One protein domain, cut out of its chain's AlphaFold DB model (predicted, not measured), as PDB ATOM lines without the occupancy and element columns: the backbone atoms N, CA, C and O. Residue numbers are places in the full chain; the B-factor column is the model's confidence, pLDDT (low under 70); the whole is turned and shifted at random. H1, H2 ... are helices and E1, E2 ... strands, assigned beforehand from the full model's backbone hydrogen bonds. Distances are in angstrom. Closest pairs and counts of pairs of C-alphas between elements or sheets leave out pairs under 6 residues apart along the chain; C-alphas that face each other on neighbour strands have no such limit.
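Overview. This is residues 35 to 77 and 333 to 407 of the 527 residues of the protein "Putative Cysteine desulfurase" of Candidatus Sulfopaludibacter sp. SbA4 (UniProt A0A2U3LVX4). A small two-stranded ribbon, E1 and E2, has the longest helix, H3, along its E1 side and H4 beside E2, while a short helical hairpin, H1 and H2, makes one far end of an elongated whole. From that hairpin the unnamed stretch of residues 56 to 77 runs back toward the ribbon, and its residues 65 to 66 pair with residues 396 to 397. The printed part has 118 residues, with four named helices and two named strands in the order H1 H2 H3 E1 H4 E2; the sheet order is E1 - E2, antiparallel. The class is mostly helix, though under half of the residues are in named elements. The whole is only just compact, close to loose, with a radius of gyration of the C-alphas of 15.8 A and spans of 51 by 31 by 21 A.

Arrangement. H1, residues 35 to 42, and H2, residues 47 to 55, form a helical hairpin over a tight link. They touch, the closest C-alphas being those of Leu 41 and Tyr 50, 5.8 A apart, and run opposite ways at a shallow tilt of 21 degrees. H3, residues 333 to 351, is apart from H1 and H2. E1, residues 371 to 374, comes nearest to H3 at the C-alphas of Ala 343 and Val 371, 6.4 A apart. H4, residues 380 to 394, is apart from H3. E2, residues 404 to 406, comes nearest to H4 at the C-alphas of Thr 383 and Val 404, 6.4 A apart. E1 and E2 are antiparallel neighbours at 165 degrees, with N 371 and O 406 at 2.8 A and N 373 and O 404 at 3.0 A, both within hydrogen-bond range. Residues 357 to 358 also pair with residues 373 to 374 of E1, antiparallel. In H1, H2, H3 and H4 every O i to N i+4 pair is within hydrogen-bond range.

Along the chain. H1 begins at C-alpha 35, at (-15.632, -63.987, -10.040), and measures 11.0 A from first to last C-alpha; H2 measures 12.6 A. H3 measures 26.7 A from C-alpha 333, at (1.565, -57.033, -4.460). E1 measures 10.4 A, H4 20.6 A and E2 6.5 A, ending at C-alpha 406, at (0.229, -36.009, -8.987).

Size, cuts and confidence. The C-alphas farthest apart, those of Arg 35 and Asp 377, are 51.3 A apart. Residues 78 to 332 are not printed, and C-alphas 77 and 333 are 21.8 A apart across the cut. The link from H3 to E1, 19 residues, is long. The mean pLDDT of the printed part is 90.3; residues 35 and 45 are under 70.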
ATOM      1  N   ARG A  35     -16.017 -62.706  -9.428       66.69
ATOM      2  CA  ARG A  35     -15.632 -63.987 -10.040       66.69
ATOM      3  C   ARG A  35     -15.286 -63.837 -11.521       66.69
ATOM      4  O   ARG A  35     -14.299 -64.408 -11.972       66.69
ATOM      5  N   HIS A  36     -16.085 -63.073 -12.261       77.25
ATOM      6  CA  HIS A  36     -15.854 -62.835 -13.680       77.25
ATOM      7  C   HIS A  36     -14.592 -61.997 -13.913       77.25
ATOM      8  O   HIS A  36     -13.796 -62.327 -14.787       77.25
ATOM      9  N   LEU A  37     -14.350 -60.974 -13.083       79.75
ATOM     10  CA  LEU A  37     -13.129 -60.175 -13.158       79.75
ATOM     11  C   LEU A  37     -11.884 -61.041 -12.951       79.75
ATOM     12  O   LEU A  37     -10.965 -60.958 -13.756       79.75
ATOM     13  N   ARG A  38     -11.858 -61.916 -11.935       80.62
ATOM     14  CA  ARG A  38     -10.703 -62.800 -11.711       80.62
ATOM     15  C   ARG A  38     -10.404 -63.682 -12.926       80.62
ATOM     16  O   ARG A  38      -9.263 -63.729 -13.364       80.62
ATOM     17  N   GLN A  39     -11.434 -64.301 -13.501       79.94
ATOM     18  CA  GLN A  39     -11.291 -65.131 -14.701       79.94
ATOM     19  C   GLN A  39     -10.728 -64.343 -15.889       79.94
ATOM     20  O   GLN A  39      -9.874 -64.854 -16.605       79.94
ATOM     21  N   LEU A  40     -11.178 -63.099 -16.087       79.88
ATOM     22  CA  LEU A  40     -10.658 -62.224 -17.142       79.88
ATOM     23  C   LEU A  40      -9.194 -61.836 -16.901       79.88
ATOM     24  O   LEU A  40      -8.409 -61.790 -17.844       79.88
ATOM     25  N   LEU A  41      -8.825 -61.563 -15.649       82.44
ATOM     26  CA  LEU A  41      -7.456 -61.217 -15.273       82.44
ATOM     27  C   LEU A  41      -6.488 -62.394 -15.467       82.44
ATOM     28  O   LEU A  41      -5.352 -62.169 -15.878       82.44
ATOM     29  N   ASP A  42      -6.934 -63.632 -15.235       79.38
ATOM     30  CA  ASP A  42      -6.118 -64.844 -15.416       79.38
ATOM     31  C   ASP A  42      -5.790 -65.137 -16.892       79.38
ATOM     32  O   ASP A  42      -4.799 -65.804 -17.183       79.38
ATOM     33  N   VAL A  43      -6.598 -64.629 -17.829       78.00
ATOM     34  CA  VAL A  43      -6.402 -64.810 -19.282       78.00
ATOM     35  C   VAL A  43      -5.868 -63.553 -19.976       78.00
ATOM     36  O   VAL A  43      -5.868 -63.475 -21.207       78.00
ATOM     37  N   ALA A  44      -5.431 -62.549 -19.210       72.94
ATOM     38  CA  ALA A  44      -4.855 -61.331 -19.761       72.94
ATOM     39  C   ALA A  44      -3.611 -61.660 -20.608       72.94
ATOM     40  O   ALA A  44      -2.681 -62.322 -20.152       72.94
ATOM     41  N   LEU A  45      -3.590 -61.177 -21.853       62.44
ATOM     42  CA  LEU A  45      -2.556 -61.516 -22.839       62.44
ATOM     43  C   LEU A  45      -1.188 -60.897 -22.512       62.44
ATOM     44  O   LEU A  45      -0.162 -61.392 -22.971       62.44
ATOM     45  N   ASN A  46      -1.178 -59.781 -21.779       74.75
ATOM     46  CA  ASN A  46       0.020 -59.057 -21.346       74.75
ATOM     47  C   ASN A  46      -0.269 -58.087 -20.178       74.75
ATOM     48  O   ASN A  46      -1.427 -57.841 -19.823       74.75
ATOM     49  N   HIS A  47       0.795 -57.486 -19.632       77.62
ATOM     50  CA  HIS A  47       0.755 -56.572 -18.484       77.62
ATOM     51  C   HIS A  47      -0.240 -55.404 -18.639       77.62
ATOM     52  O   HIS A  47      -1.050 -55.159 -17.750       77.62
ATOM     53  N   GLU A  48      -0.255 -54.702 -19.775       81.25
ATOM     54  CA  GLU A  48      -1.168 -53.559 -19.959       81.25
ATOM     55  C   GLU A  48      -2.613 -53.994 -20.242       81.25
ATOM     56  O   GLU A  48      -3.552 -53.284 -19.876       81.25
ATOM     57  N   SER A  49      -2.836 -55.171 -20.836       82.12
ATOM     58  CA  SER A  49      -4.192 -55.718 -20.992       82.12
ATOM     59  C   SER A  49      -4.837 -56.033 -19.637       82.12
ATOM     60  O   SER A  49      -6.017 -55.737 -19.443       82.12
ATOM     61  N   TYR A  50      -4.048 -56.512 -18.669       85.25
ATOM     62  CA  TYR A  50      -4.480 -56.719 -17.288       85.25
ATOM     63  C   TYR A  50      -4.954 -55.402 -16.654       85.25
ATOM     64  O   TYR A  50      -6.096 -55.293 -16.200       85.25
ATOM     65  N   TRP A  51      -4.121 -54.358 -16.695       86.38
ATOM     66  CA  TRP A  51      -4.473 -53.056 -16.114       86.38
ATOM     67  C   TRP A  51      -5.597 -52.348 -16.870       86.38
ATOM     68  O   TRP A  51      -6.350 -51.582 -16.275       86.38
ATOM     69  N   SER A  52      -5.784 -52.654 -18.154       86.19
ATOM     70  CA  SER A  52      -6.931 -52.174 -18.928       86.19
ATOM     71  C   SER A  52      -8.255 -52.764 -18.439       86.19
ATOM     72  O   SER A  52      -9.236 -52.031 -18.313       86.19
ATOM     73  N   LEU A  53      -8.282 -54.058 -18.099       86.31
ATOM     74  CA  LEU A  53      -9.455 -54.703 -17.495       86.31
ATOM     75  C   LEU A  53      -9.780 -54.101 -16.122       86.31
ATOM     76  O   LEU A  53     -10.951 -53.839 -15.830       86.31
ATOM     77  N   VAL A  54      -8.750 -53.835 -15.309       89.19
ATOM     78  CA  VAL A  54      -8.881 -53.163 -14.006       89.19
ATOM     79  C   VAL A  54      -9.413 -51.739 -14.173       89.19
ATOM     80  O   VAL A  54     -10.400 -51.381 -13.532       89.19
ATOM     81  N   ALA A  55      -8.819 -50.934 -15.057       88.88
ATOM     82  CA  ALA A  55      -9.250 -49.564 -15.329       88.88
ATOM     83  C   ALA A  55     -10.707 -49.500 -15.823       88.88
ATOM     84  O   ALA A  55     -11.451 -48.597 -15.435       88.88
ATOM     85  N   GLY A  56     -11.150 -50.500 -16.595       88.06
ATOM     86  CA  GLY A  56     -12.538 -50.642 -17.042       88.06
ATOM     87  C   GLY A  56     -13.568 -50.794 -15.913       88.06
ATOM     88  O   GLY A  56     -14.754 -50.548 -16.130       88.06
ATOM     89  N   GLN A  57     -13.138 -51.132 -14.691       92.31
ATOM     90  CA  GLN A  57     -14.025 -51.242 -13.527       92.31
ATOM     91  C   GLN A  57     -14.357 -49.888 -12.890       92.31
ATOM     92  O   GLN A  57     -15.187 -49.831 -11.983       92.31
ATOM     93  N   PHE A  58     -13.740 -48.792 -13.334       93.00
ATOM     94  CA  PHE A  58     -13.935 -47.465 -12.753       93.00
ATOM     95  C   PHE A  58     -14.894 -46.618 -13.603       93.00
ATOM     96  O   PHE A  58     -14.823 -46.632 -14.833       93.00
ATOM     97  N   PRO A  59     -15.782 -45.822 -12.980       90.75
ATOM     98  CA  PRO A  59     -16.694 -44.928 -13.690       90.75
ATOM     99  C   PRO A  59     -15.991 -43.628 -14.123       90.75
ATOM    100  O   PRO A  59     -16.411 -42.524 -13.771       90.75
ATOM    101  N   LEU A  60     -14.882 -43.744 -14.857       87.12
ATOM    102  CA  LEU A  60     -14.108 -42.591 -15.313       87.12
ATOM    103  C   LEU A  60     -14.794 -41.905 -16.494       87.12
ATOM    104  O   LEU A  60     -15.283 -42.553 -17.418       87.12
ATOM    105  N   ARG A  61     -14.810 -40.570 -16.475       86.12
ATOM    106  CA  ARG A  61     -15.304 -39.785 -17.610       86.12
ATOM    107  C   ARG A  61     -14.277 -39.824 -18.745       86.12
ATOM    108  O   ARG A  61     -13.090 -39.633 -18.464       86.12
ATOM    109  N   PRO A  62     -14.713 -39.961 -20.012       82.81
ATOM    110  CA  PRO A  62     -13.840 -39.704 -21.147       82.81
ATOM    111  C   PRO A  62     -13.184 -38.330 -20.997       82.81
ATOM    112  O   PRO A  62     -13.772 -37.382 -20.474       82.81
ATOM    113  N   GLY A  63     -11.935 -38.224 -21.408       81.06
ATOM    114  CA  GLY A  63     -11.151 -36.997 -21.313       81.06
ATOM    115  C   GLY A  63     -10.430 -36.825 -19.987       81.06
ATOM    116  O   GLY A  63      -9.586 -35.944 -19.910       81.06
ATOM    117  N   LYS A  64     -10.752 -37.594 -18.936       87.00
ATOM    118  CA  LYS A  64     -10.283 -37.313 -17.571       87.00
ATOM    119  C   LYS A  64      -9.271 -38.342 -17.079       87.00
ATOM    120  O   LYS A  64      -9.487 -39.543 -17.181       87.00
ATOM    121  N   ILE A  65      -8.186 -37.837 -16.500       91.81
ATOM    122  CA  ILE A  65      -7.042 -38.608 -16.013       91.81
ATOM    123  C   ILE A  65      -6.889 -38.295 -14.515       91.81
ATOM    124  O   ILE A  65      -6.281 -37.284 -14.147       91.81
ATOM    125  N   PRO A  66      -7.504 -39.091 -13.623       91.81
ATOM    126  CA  PRO A  66      -7.482 -38.823 -12.189       91.81
ATOM    127  C   PRO A  66      -6.103 -39.129 -11.585       91.81
ATOM    128  O   PRO A  66      -5.826 -40.250 -11.202       91.81
ATOM    129  N   MET A  67      -5.226 -38.137 -11.448       95.44
ATOM    130  CA  MET A  67      -3.909 -38.285 -10.807       95.44
ATOM    131  C   MET A  67      -3.907 -37.670  -9.402       95.44
ATOM    132  O   MET A  67      -3.006 -36.914  -9.042       95.44
ATOM    133  N   ASN A  68      -4.938 -37.942  -8.599       96.12
ATOM    134  CA  ASN A  68      -5.112 -37.324  -7.279       96.12
ATOM    135  C   ASN A  68      -5.478 -38.338  -6.185       96.12
ATOM    136  O   ASN A  68      -6.186 -37.994  -5.235       96.12
ATOM    137  N   ALA A  69      -4.967 -39.571  -6.288       97.00
ATOM    138  CA  ALA A  69      -5.204 -40.642  -5.315       97.00
ATOM    139  C   ALA A  69      -4.853 -40.246  -3.866       97.00
ATOM    140  O   ALA A  69      -5.527 -40.646  -2.919       97.00
ATOM    141  N   ALA A  70      -3.858 -39.367  -3.697       96.31
ATOM    142  CA  ALA A  70      -3.445 -38.836  -2.399       96.31
ATOM    143  C   ALA A  70      -4.522 -37.998  -1.680       96.31
ATOM    144  O   ALA A  70      -4.429 -37.763  -0.467       96.31
ATOM    145  N   ASN A  71      -5.509 -37.511  -2.436       95.38
ATOM    146  CA  ASN A  71      -6.671 -36.789  -1.940       95.38
ATOM    147  C   ASN A  71      -7.919 -37.674  -1.960       95.38
ATOM    148  O   ASN A  71      -8.545 -37.862  -0.921       95.38
ATOM    149  N   LEU A  72      -8.277 -38.190  -3.139       94.56
ATOM    150  CA  LEU A  72      -9.514 -38.927  -3.365       94.56
ATOM    151  C   LEU A  72      -9.381 -39.831  -4.591       94.56
ATOM    152  O   LEU A  72      -9.071 -39.350  -5.683       94.56
ATOM    153  N   CYS A  73      -9.694 -41.112  -4.425       94.62
ATOM    154  CA  CYS A  73      -9.806 -42.051  -5.530       94.62
ATOM    155  C   CYS A  73     -11.256 -42.213  -6.009       94.62
ATOM    156  O   CYS A  73     -12.205 -42.196  -5.207       94.62
ATOM    157  N   PRO A  74     -11.448 -42.435  -7.322       94.62
ATOM    158  CA  PRO A  74     -12.673 -43.047  -7.803       94.62
ATOM    159  C   PRO A  74     -12.785 -44.449  -7.199       94.62
ATOM    160  O   PRO A  74     -11.798 -45.177  -7.112       94.62
ATOM    161  N   SER A  75     -13.989 -44.817  -6.775       96.25
ATOM    162  CA  SER A  75     -14.262 -46.187  -6.347       96.25
ATOM    163  C   SER A  75     -14.564 -47.036  -7.586       96.25
ATOM    164  O   SER A  75     -15.196 -46.514  -8.514       96.25
ATOM    165  N   PRO A  76     -14.139 -48.308  -7.645       95.69
ATOM    166  CA  PRO A  76     -14.595 -49.202  -8.699       95.69
ATOM    167  C   PRO A  76     -16.113 -49.390  -8.566       95.69
ATOM    168  O   PRO A  76     -16.659 -49.319  -7.461       95.69
ATOM    169  N   ARG A  77     -16.800 -49.628  -9.688       94.69
ATOM    170  CA  ARG A  77     -18.271 -49.689  -9.755       94.69
ATOM    171  C   ARG A  77     -18.858 -50.638  -8.718       94.69
ATOM    172  O   ARG A  77     -19.768 -50.236  -8.005       94.69
ATOM    173  N   GLU A 333       0.234 -57.191  -3.875       95.44
ATOM    174  CA  GLU A 333       1.565 -57.033  -4.460       95.44
ATOM    175  C   GLU A 333       1.503 -56.357  -5.836       95.44
ATOM    176  O   GLU A 333       2.321 -55.490  -6.139       95.44
ATOM    177  N   ASN A 334       0.500 -56.699  -6.651       95.12
ATOM    178  CA  ASN A 334       0.320 -56.109  -7.978       95.12
ATOM    179  C   ASN A 334      -0.068 -54.629  -7.883       95.12
ATOM    180  O   ASN A 334       0.401 -53.815  -8.678       95.12
ATOM    181  N   VAL A 335      -0.902 -54.263  -6.903       96.56
ATOM    182  CA  VAL A 335      -1.272 -52.863  -6.655       96.56
ATOM    183  C   VAL A 335      -0.053 -52.036  -6.237       96.56
ATOM    184  O   VAL A 335       0.141 -50.934  -6.767       96.56
ATOM    185  N   GLU A 336       0.780 -52.563  -5.335       96.62
ATOM    186  CA  GLU A 336       2.023 -51.912  -4.904       96.62
ATOM    187  C   GLU A 336       2.999 -51.750  -6.073       96.62
ATOM    188  O   GLU A 336       3.472 -50.637  -6.329       96.62
ATOM    189  N   ALA A 337       3.253 -52.830  -6.818       94.62
ATOM    190  CA  ALA A 337       4.162 -52.837  -7.958       94.62
ATOM    191  C   ALA A 337       3.727 -51.829  -9.029       94.62
ATOM    192  O   ALA A 337       4.505 -50.946  -9.392       94.62
ATOM    193  N   ARG A 338       2.460 -51.872  -9.463       94.31
ATOM    194  CA  ARG A 338       1.937 -50.961 -10.493       94.31
ATOM    195  C   ARG A 338       1.949 -49.509 -10.053       94.31
ATOM    196  O   ARG A 338       2.298 -48.620 -10.823       94.31
ATOM    197  N   THR A 339       1.559 -49.231  -8.814       95.25
ATOM    198  CA  THR A 339       1.550 -47.851  -8.317       95.25
ATOM    199  C   THR A 339       2.979 -47.299  -8.224       95.25
ATOM    200  O   THR A 339       3.217 -46.145  -8.581       95.25
ATOM    201  N   THR A 340       3.942 -48.133  -7.821       94.75
ATOM    202  CA  THR A 340       5.370 -47.777  -7.761       94.75
ATOM    203  C   THR A 340       5.969 -47.571  -9.153       94.75
ATOM    204  O   THR A 340       6.695 -46.599  -9.366       94.75
ATOM    205  N   GLU A 341       5.624 -48.426 -10.114       92.56
ATOM    206  CA  GLU A 341       5.988 -48.290 -11.528       92.56
ATOM    207  C   GLU A 341       5.482 -46.957 -12.096       92.56
ATOM    208  O   GLU A 341       6.273 -46.151 -12.584       92.56
ATOM    209  N   LEU A 342       4.183 -46.672 -11.955       93.38
ATOM    210  CA  LEU A 342       3.562 -45.437 -12.444       93.38
ATOM    211  C   LEU A 342       4.169 -44.180 -11.807       93.38
ATOM    212  O   LEU A 342       4.389 -43.176 -12.487       93.38
ATOM    213  N   ALA A 343       4.443 -44.214 -10.502       94.88
ATOM    214  CA  ALA A 343       5.092 -43.105  -9.814       94.88
ATOM    215  C   ALA A 343       6.543 -42.917 -10.287       94.88
ATOM    216  O   ALA A 343       6.987 -41.784 -10.479       94.88
ATOM    217  N   SER A 344       7.280 -44.005 -10.517       93.38
ATOM    218  CA  SER A 344       8.668 -43.972 -11.002       93.38
ATOM    219  C   SER A 344       8.764 -43.433 -12.423       93.38
ATOM    220  O   SER A 344       9.543 -42.517 -12.685       93.38
ATOM    221  N   ALA A 345       7.887 -43.911 -13.299       90.75
ATOM    222  CA  ALA A 345       7.673 -43.390 -14.637       90.75
ATOM    223  C   ALA A 345       7.391 -41.883 -14.651       90.75
ATOM    224  O   ALA A 345       8.026 -41.114 -15.377       90.75
ATOM    225  N   LEU A 346       6.453 -41.446 -13.808       93.81
ATOM    226  CA  LEU A 346       6.073 -40.044 -13.698       93.81
ATOM    227  C   LEU A 346       7.236 -39.177 -13.211       93.81
ATOM    228  O   LEU A 346       7.489 -38.121 -13.790       93.81
ATOM    229  N   LYS A 347       7.978 -39.630 -12.191       94.88
ATOM    230  CA  LYS A 347       9.203 -38.963 -11.732       94.88
ATOM    231  C   LYS A 347      10.216 -38.843 -12.875       94.88
ATOM    232  O   LYS A 347      10.678 -37.741 -13.157       94.88
ATOM    233  N   ALA A 348      10.508 -39.935 -13.584       92.56
ATOM    234  CA  ALA A 348      11.457 -39.937 -14.697       92.56
ATOM    235  C   ALA A 348      11.041 -38.990 -15.839       92.56
ATOM    236  O   ALA A 348      11.889 -38.304 -16.408       92.56
ATOM    237  N   GLY A 349       9.746 -38.913 -16.158       90.25
ATOM    238  CA  GLY A 349       9.215 -37.968 -17.143       90.25
ATOM    239  C   GLY A 349       9.345 -36.509 -16.695       90.25
ATOM    240  O   GLY A 349       9.845 -35.676 -17.446       90.25
ATOM    241  N   LEU A 350       8.956 -36.204 -15.455       89.69
ATOM    242  CA  LEU A 350       9.041 -34.854 -14.889       89.69
ATOM    243  C   LEU A 350      10.491 -34.366 -14.750       89.69
ATOM    244  O   LEU A 350      10.754 -33.192 -14.994       89.69
ATOM    245  N   ALA A 351      11.431 -35.255 -14.415       89.56
ATOM    246  CA  ALA A 351      12.853 -34.932 -14.286       89.56
ATOM    247  C   ALA A 351      13.499 -34.462 -15.602       89.56
ATOM    248  O   ALA A 351      14.503 -33.756 -15.572       89.56
ATOM    249  N   LYS A 352      12.925 -34.827 -16.758       91.25
ATOM    250  CA  LYS A 352      13.407 -34.407 -18.085       91.25
ATOM    251  C   LYS A 352      12.990 -32.975 -18.445       91.25
ATOM    252  O   LYS A 352      13.440 -32.441 -19.455       91.25
ATOM    253  N   ILE A 353      12.122 -32.345 -17.654       88.75
ATOM    254  CA  ILE A 353      11.632 -30.992 -17.920       88.75
ATOM    255  C   ILE A 353      12.550 -29.991 -17.213       88.75
ATOM    256  O   ILE A 353      12.476 -29.834 -16.000       88.75
ATOM    257  N   ASN A 354      13.356 -29.243 -17.975       86.00
ATOM    258  CA  ASN A 354      14.367 -28.305 -17.447       86.00
ATOM    259  C   ASN A 354      13.854 -27.315 -16.383       86.00
ATOM    260  O   ASN A 354      14.612 -26.875 -15.525       86.00
ATOM    261  N   ARG A 355      12.575 -26.923 -16.448       89.19
ATOM    262  CA  ARG A 355      11.952 -25.980 -15.501       89.19
ATOM    263  C   ARG A 355      11.251 -26.659 -14.324       89.19
ATOM    264  O   ARG A 355      10.562 -25.976 -13.575       89.19
ATOM    265  N   VAL A 356      11.354 -27.973 -14.173       91.38
ATOM    266  CA  VAL A 356      10.719 -28.718 -13.087       91.38
ATOM    267  C   VAL A 356      11.792 -29.234 -12.144       91.38
ATOM    268  O   VAL A 356      12.751 -29.880 -12.550       91.38
ATOM    269  N   LYS A 357      11.604 -28.977 -10.853       92.94
ATOM    270  CA  LYS A 357      12.384 -29.568  -9.774       92.94
ATOM    271  C   LYS A 357      11.536 -30.622  -9.080       92.94
ATOM    272  O   LYS A 357      10.501 -30.299  -8.496       92.94
ATOM    273  N   LEU A 358      11.970 -31.876  -9.111       93.25
ATOM    274  CA  LEU A 358      11.335 -32.911  -8.303       93.25
ATOM    275  C   LEU A 358      11.560 -32.639  -6.813       93.25
ATOM    276  O   LEU A 358      12.678 -32.365  -6.379       93.25
ATOM    277  N   VAL A 359      10.474 -32.718  -6.048       94.69
ATOM    278  CA  VAL A 359      10.498 -32.726  -4.580       94.69
ATOM    279  C   VAL A 359      10.546 -34.162  -4.078       94.69
ATOM    280  O   VAL A 359      11.271 -34.468  -3.137       94.69
ATOM    281  N   THR A 360       9.777 -35.045  -4.714       95.44
ATOM    282  CA  THR A 360       9.747 -36.465  -4.367       95.44
ATOM    283  C   THR A 360      11.072 -37.141  -4.721       95.44
ATOM    284  O   THR A 360      11.533 -36.976  -5.854       95.44
ATOM    285  N   PRO A 361      11.673 -37.924  -3.804       93.81
ATOM    286  CA  PRO A 361      12.895 -38.669  -4.090       93.81
ATOM    287  C   PRO A 361      12.759 -39.601  -5.299       93.81
ATOM    288  O   PRO A 361      11.722 -40.237  -5.506       93.81
ATOM    289  N   MET A 362      13.835 -39.727  -6.082       92.50
ATOM    290  CA  MET A 362      13.882 -40.666  -7.209       92.50
ATOM    291  C   MET A 362      13.852 -42.126  -6.741       92.50
ATOM    292  O   MET A 362      13.135 -42.920  -7.345       92.50
ATOM    293  N   SER A 363      14.551 -42.450  -5.646       90.38
ATOM    294  CA  SER A 363      14.595 -43.795  -5.052       90.38
ATOM    295  C   SER A 363      13.182 -44.313  -4.728       90.38
ATOM    296  O   SER A 363      12.440 -43.635  -4.004       90.38
ATOM    297  N   PRO A 364      12.781 -45.488  -5.251       86.50
ATOM    298  CA  PRO A 364      11.519 -46.141  -4.895       86.50
ATOM    299  C   PRO A 364      11.409 -46.482  -3.404       86.50
ATOM    300  O   PRO A 364      10.326 -46.419  -2.838       86.50
ATOM    301  N   GLU A 365      12.525 -46.780  -2.742       88.38
ATOM    302  CA  GLU A 365      12.575 -47.145  -1.320       88.38
ATOM    303  C   GLU A 365      12.248 -45.950  -0.410       88.38
ATOM    304  O   GLU A 365      11.653 -46.110   0.654       88.38
ATOM    305  N   MET A 366      12.603 -44.739  -0.854       91.81
ATOM    306  CA  MET A 366      12.417 -43.480  -0.123       91.81
ATOM    307  C   MET A 366      11.230 -42.651  -0.643       91.81
ATOM    308  O   MET A 366      11.039 -41.503  -0.233       91.81
ATOM    309  N   SER A 367      10.417 -43.202  -1.547       93.44
ATOM    310  CA  SER A 367       9.220 -42.543  -2.079       93.44
ATOM    311  C   SER A 367       8.017 -43.487  -2.137       93.44
ATOM    312  O   SER A 367       8.126 -44.679  -1.867       93.44
ATOM    313  N   GLY A 368       6.832 -42.940  -2.409       90.06
ATOM    314  CA  GLY A 368       5.607 -43.719  -2.606       90.06
ATOM    315  C   GLY A 368       4.830 -43.269  -3.843       90.06
ATOM    316  O   GLY A 368       5.362 -42.571  -4.705       90.06
ATOM    317  N   GLY A 369       3.537 -43.600  -3.905       94.69
ATOM    318  CA  GLY A 369       2.658 -43.216  -5.020       94.69
ATOM    319  C   GLY A 369       2.387 -41.707  -5.159       94.69
ATOM    320  O   GLY A 369       1.790 -41.272  -6.141       94.69
ATOM    321  N   VAL A 370       2.804 -40.885  -4.192       97.94
ATOM    322  CA  VAL A 370       2.663 -39.423  -4.238       97.94
ATOM    323  C   VAL A 370       3.880 -38.813  -4.928       97.94
ATOM    324  O   VAL A 370       4.979 -38.876  -4.387       97.94
ATOM    325  N   VAL A 371       3.683 -38.160  -6.074       97.62
ATOM    326  CA  VAL A 371       4.747 -37.473  -6.819       97.62
ATOM    327  C   VAL A 371       4.509 -35.971  -6.812       97.62
ATOM    328  O   VAL A 371       3.423 -35.487  -7.130       97.62
ATOM    329  N   ILE A 372       5.535 -35.217  -6.436       96.69
ATOM    330  CA  ILE A 372       5.485 -33.766  -6.307       96.69
ATOM    331  C   ILE A 372       6.644 -33.153  -7.074       96.69
ATOM    332  O   ILE A 372       7.814 -33.490  -6.880       96.69
ATOM    333  N   ALA A 373       6.278 -32.209  -7.929       94.88
ATOM    334  CA  ALA A 373       7.176 -31.392  -8.717       94.88
ATOM    335  C   ALA A 373       6.910 -29.915  -8.423       94.88
ATOM    336  O   ALA A 373       5.764 -29.471  -8.335       94.88
ATOM    337  N   GLN A 374       7.973 -29.139  -8.296       94.00
ATOM    338  CA  GLN A 374       7.921 -27.689  -8.223       94.00
ATOM    339  C   GLN A 374       8.344 -27.101  -9.561       94.00
ATOM    340  O   GLN A 374       9.290 -27.568 -10.187       94.00
ATOM    341  N   VAL A 375       7.659 -26.045  -9.977       90.25
ATOM    342  CA  VAL A 375       8.146 -25.159 -11.031       90.25
ATOM    343  C   VAL A 375       8.706 -23.934 -10.309       90.25
ATOM    344  O   VAL A 375       7.941 -23.302  -9.574       90.25
ATOM    345  N   PRO A 376      10.009 -23.618 -10.443       86.88
ATOM    346  CA  PRO A 376      10.589 -22.430  -9.835       86.88
ATOM    347  C   PRO A 376       9.768 -21.178 -10.163       86.88
ATOM    348  O   PRO A 376       9.168 -21.079 -11.238       86.88
ATOM    349  N   ASP A 377       9.727 -20.248  -9.213       85.19
ATOM    350  CA  ASP A 377       9.027 -18.958  -9.309       85.19
ATOM    351  C   ASP A 377       7.486 -19.027  -9.350       85.19
ATOM    352  O   ASP A 377       6.816 -17.998  -9.503       85.19
ATOM    353  N   LEU A 378       6.891 -20.215  -9.170       88.94
ATOM    354  CA  LEU A 378       5.456 -20.346  -8.918       88.94
ATOM    355  C   LEU A 378       5.172 -20.396  -7.415       88.94
ATOM    356  O   LEU A 378       5.539 -21.340  -6.719       88.94
ATOM    357  N   ASP A 379       4.444 -19.396  -6.926       89.56
ATOM    358  CA  ASP A 379       3.826 -19.445  -5.605       89.56
ATOM    359  C   ASP A 379       2.646 -20.442  -5.570       89.56
ATOM    360  O   ASP A 379       2.275 -21.079  -6.566       89.56
ATOM    361  N   ARG A 380       2.024 -20.583  -4.394       90.06
ATOM    362  CA  ARG A 380       0.889 -21.493  -4.185       90.06
ATOM    363  C   ARG A 380      -0.304 -21.176  -5.093       90.06
ATOM    364  O   ARG A 380      -0.944 -22.104  -5.587       90.06
ATOM    365  N   GLN A 381      -0.616 -19.898  -5.305       92.94
ATOM    366  CA  GLN A 381      -1.760 -19.479  -6.115       92.94
ATOM    367  C   GLN A 381      -1.519 -19.806  -7.591       92.94
ATOM    368  O   GLN A 381      -2.373 -20.415  -8.235       92.94
ATOM    369  N   LYS A 382      -0.330 -19.484  -8.108       93.12
ATOM    370  CA  LYS A 382       0.069 -19.799  -9.486       93.12
ATOM    371  C   LYS A 382       0.179 -21.302  -9.725       93.12
ATOM    372  O   LYS A 382      -0.231 -21.781 -10.776       93.12
ATOM    373  N   THR A 383       0.658 -22.060  -8.740       93.38
ATOM    374  CA  THR A 383       0.641 -23.532  -8.791       93.38
ATOM    375  C   THR A 383      -0.793 -24.063  -8.861       93.38
ATOM    376  O   THR A 383      -1.075 -24.977  -9.631       93.38
ATOM    377  N   GLY A 384      -1.724 -23.466  -8.108       94.25
ATOM    378  CA  GLY A 384      -3.156 -23.766  -8.197       94.25
ATOM    379  C   GLY A 384      -3.730 -23.508  -9.590       94.25
ATOM    380  O   GLY A 384      -4.414 -24.372 -10.136       94.25
ATOM    381  N   ALA A 385      -3.399 -22.362 -10.190       93.94
ATOM    382  CA  ALA A 385      -3.799 -22.035 -11.557       93.94
ATOM    383  C   ALA A 385      -3.224 -23.031 -12.577       93.94
ATOM    384  O   ALA A 385      -3.956 -23.504 -13.440       93.94
ATOM    385  N   LEU A 386      -1.956 -23.429 -12.432       91.81
ATOM    386  CA  LEU A 386      -1.334 -24.447 -13.280       91.81
ATOM    387  C   LEU A 386      -2.045 -25.804 -13.171       91.81
ATOM    388  O   LEU A 386      -2.343 -26.424 -14.187       91.81
ATOM    389  N   VAL A 387      -2.347 -26.269 -11.956       93.56
ATOM    390  CA  VAL A 387      -3.084 -27.529 -11.744       93.56
ATOM    391  C   VAL A 387      -4.486 -27.462 -12.353       93.56
ATOM    392  O   VAL A 387      -4.945 -28.438 -12.947       93.56
ATOM    393  N   LYS A 388      -5.161 -26.314 -12.244       93.44
ATOM    394  CA  LYS A 388      -6.453 -26.087 -12.898       93.44
ATOM    395  C   LYS A 388      -6.325 -26.152 -14.423       93.44
ATOM    396  O   LYS A 388      -7.102 -26.853 -15.061       93.44
ATOM    397  N   ASP A 389      -5.314 -25.502 -14.992       93.00
ATOM    398  CA  ASP A 389      -5.023 -25.537 -16.426       93.00
ATOM    399  C   ASP A 389      -4.749 -26.962 -16.929       93.00
ATOM    400  O   ASP A 389      -5.232 -27.334 -17.999       93.00
ATOM    401  N   LEU A 390      -4.025 -27.778 -16.151       91.25
ATOM    402  CA  LEU A 390      -3.805 -29.194 -16.461       91.25
ATOM    403  C   LEU A 390      -5.125 -29.966 -16.568       91.25
ATOM    404  O   LEU A 390      -5.301 -30.780 -17.477       91.25
ATOM    405  N   TYR A 391      -6.073 -29.686 -15.675       92.88
ATOM    406  CA  TYR A 391      -7.383 -30.325 -15.697       92.88
ATOM    407  C   TYR A 391      -8.276 -29.828 -16.840       92.88
ATOM    408  O   TYR A 391      -8.924 -30.635 -17.513       92.88
ATOM    409  N   ASP A 392      -8.322 -28.519 -17.072       90.88
ATOM    410  CA  ASP A 392      -9.216 -27.922 -18.066       90.88
ATOM    411  C   ASP A 392      -8.768 -28.236 -19.495       90.88
ATOM    412  O   ASP A 392      -9.600 -28.559 -20.341       90.88
ATOM    413  N   LYS A 393      -7.455 -28.186 -19.757       90.75
ATOM    414  CA  LYS A 393      -6.887 -28.390 -21.100       90.75
ATOM    415  C   LYS A 393      -6.605 -29.857 -21.409       90.75
ATOM    416  O   LYS A 393      -6.798 -30.281 -22.544       90.75
ATOM    417  N   TYR A 394      -6.158 -30.630 -20.416       89.44
ATOM    418  CA  TYR A 394      -5.664 -31.999 -20.622       89.44
ATOM    419  C   TYR A 394      -6.391 -33.051 -19.776       89.44
ATOM    420  O   TYR A 394      -6.088 -34.237 -19.874       89.44
ATOM    421  N   GLY A 395      -7.341 -32.645 -18.929       90.56
ATOM    422  CA  GLY A 395      -8.110 -33.565 -18.094       90.56
ATOM    423  C   GLY A 395      -7.354 -34.169 -16.914       90.56
ATOM    424  O   GLY A 395      -7.920 -35.022 -16.227       90.56
ATOM    425  N   VAL A 396      -6.115 -33.743 -16.656       94.06
ATOM    426  CA  VAL A 396      -5.270 -34.275 -15.579       94.06
ATOM    427  C   VAL A 396      -5.681 -33.658 -14.247       94.06
ATOM    428  O   VAL A 396      -5.459 -32.476 -13.997       94.06
ATOM    429  N   ALA A 397      -6.288 -34.459 -13.371       93.69
ATOM    430  CA  ALA A 397      -6.673 -34.004 -12.039       93.69
ATOM    431  C   ALA A 397      -5.511 -34.205 -11.059       93.69
ATOM    432  O   ALA A 397      -5.200 -35.340 -10.712       93.69
ATOM    433  N   GLY A 398      -4.903 -33.112 -10.599       94.69
ATOM    434  CA  GLY A 398      -3.869 -33.097  -9.559       94.69
ATOM    435  C   GLY A 398      -4.245 -32.197  -8.380       94.69
ATOM    436  O   GLY A 398      -5.408 -31.833  -8.204       94.69
ATOM    437  N   ALA A 399      -3.257 -31.806  -7.575       96.06
ATOM    438  CA  ALA A 399      -3.438 -30.839  -6.489       96.06
ATOM    439  C   ALA A 399      -2.241 -29.888  -6.358       96.06
ATOM    440  O   ALA A 399      -1.109 -30.261  -6.645       96.06
ATOM    441  N   ALA A 400      -2.476 -28.670  -5.863       95.06
ATOM    442  CA  ALA A 400      -1.422 -27.713  -5.525       95.06
ATOM    443  C   ALA A 400      -1.021 -27.864  -4.045       95.06
ATOM    444  O   ALA A 400      -1.463 -27.111  -3.176       95.06
ATOM    445  N   THR A 401      -0.250 -28.902  -3.724       91.75
ATOM    446  CA  THR A 401       0.192 -29.224  -2.354       91.75
ATOM    447  C   THR A 401       1.664 -29.615  -2.374       91.75
ATOM    448  O   THR A 401       2.010 -30.621  -2.980       91.75
ATOM    449  N   GLY A 402       2.536 -28.807  -1.755       86.75
ATOM    450  CA  GLY A 402       4.003 -28.965  -1.841       86.75
ATOM    451  C   GLY A 402       4.611 -28.618  -3.213       86.75
ATOM    452  O   GLY A 402       5.829 -28.550  -3.359       86.75
ATOM    453  N   GLY A 403       3.757 -28.368  -4.205       93.44
ATOM    454  CA  GLY A 403       4.060 -28.184  -5.618       93.44
ATOM    455  C   GLY A 403       2.865 -28.661  -6.447       93.44
ATOM    456  O   GLY A 403       1.747 -28.767  -5.930       93.44
ATOM    457  N   VAL A 404       3.099 -28.986  -7.714       96.06
ATOM    458  CA  VAL A 404       2.173 -29.790  -8.516       96.06
ATOM    459  C   VAL A 404       2.256 -31.226  -8.003       96.06
ATOM    460  O   VAL A 404       3.261 -31.908  -8.206       96.06
ATOM    461  N   ARG A 405       1.210 -31.671  -7.304       97.69
ATOM    462  CA  ARG A 405       1.078 -33.033  -6.789       97.69
ATOM    463  C   ARG A 405       0.245 -33.874  -7.738       97.69
ATOM    464  O   ARG A 405      -0.919 -33.559  -7.997       97.69
ATOM    465  N   LEU A 406       0.835 -34.977  -8.166       97.94
ATOM    466  CA  LEU A 406       0.229 -36.009  -8.987       97.94
ATOM    467  C   LEU A 406       0.412 -37.354  -8.281       97.94
ATOM    468  O   LEU A 406       1.495 -37.688  -7.815       97.94
ATOM    469  N   ALA A 407      -0.661 -38.116  -8.168       98.06
ATOM    470  CA  ALA A 407      -0.697 -39.399  -7.484       98.06
ATOM    471  C   ALA A 407      -1.417 -40.410  -8.387       98.06
ATOM    472  O   ALA A 407      -2.650 -40.501  -8.316       98.06
TER     473      ALA A 407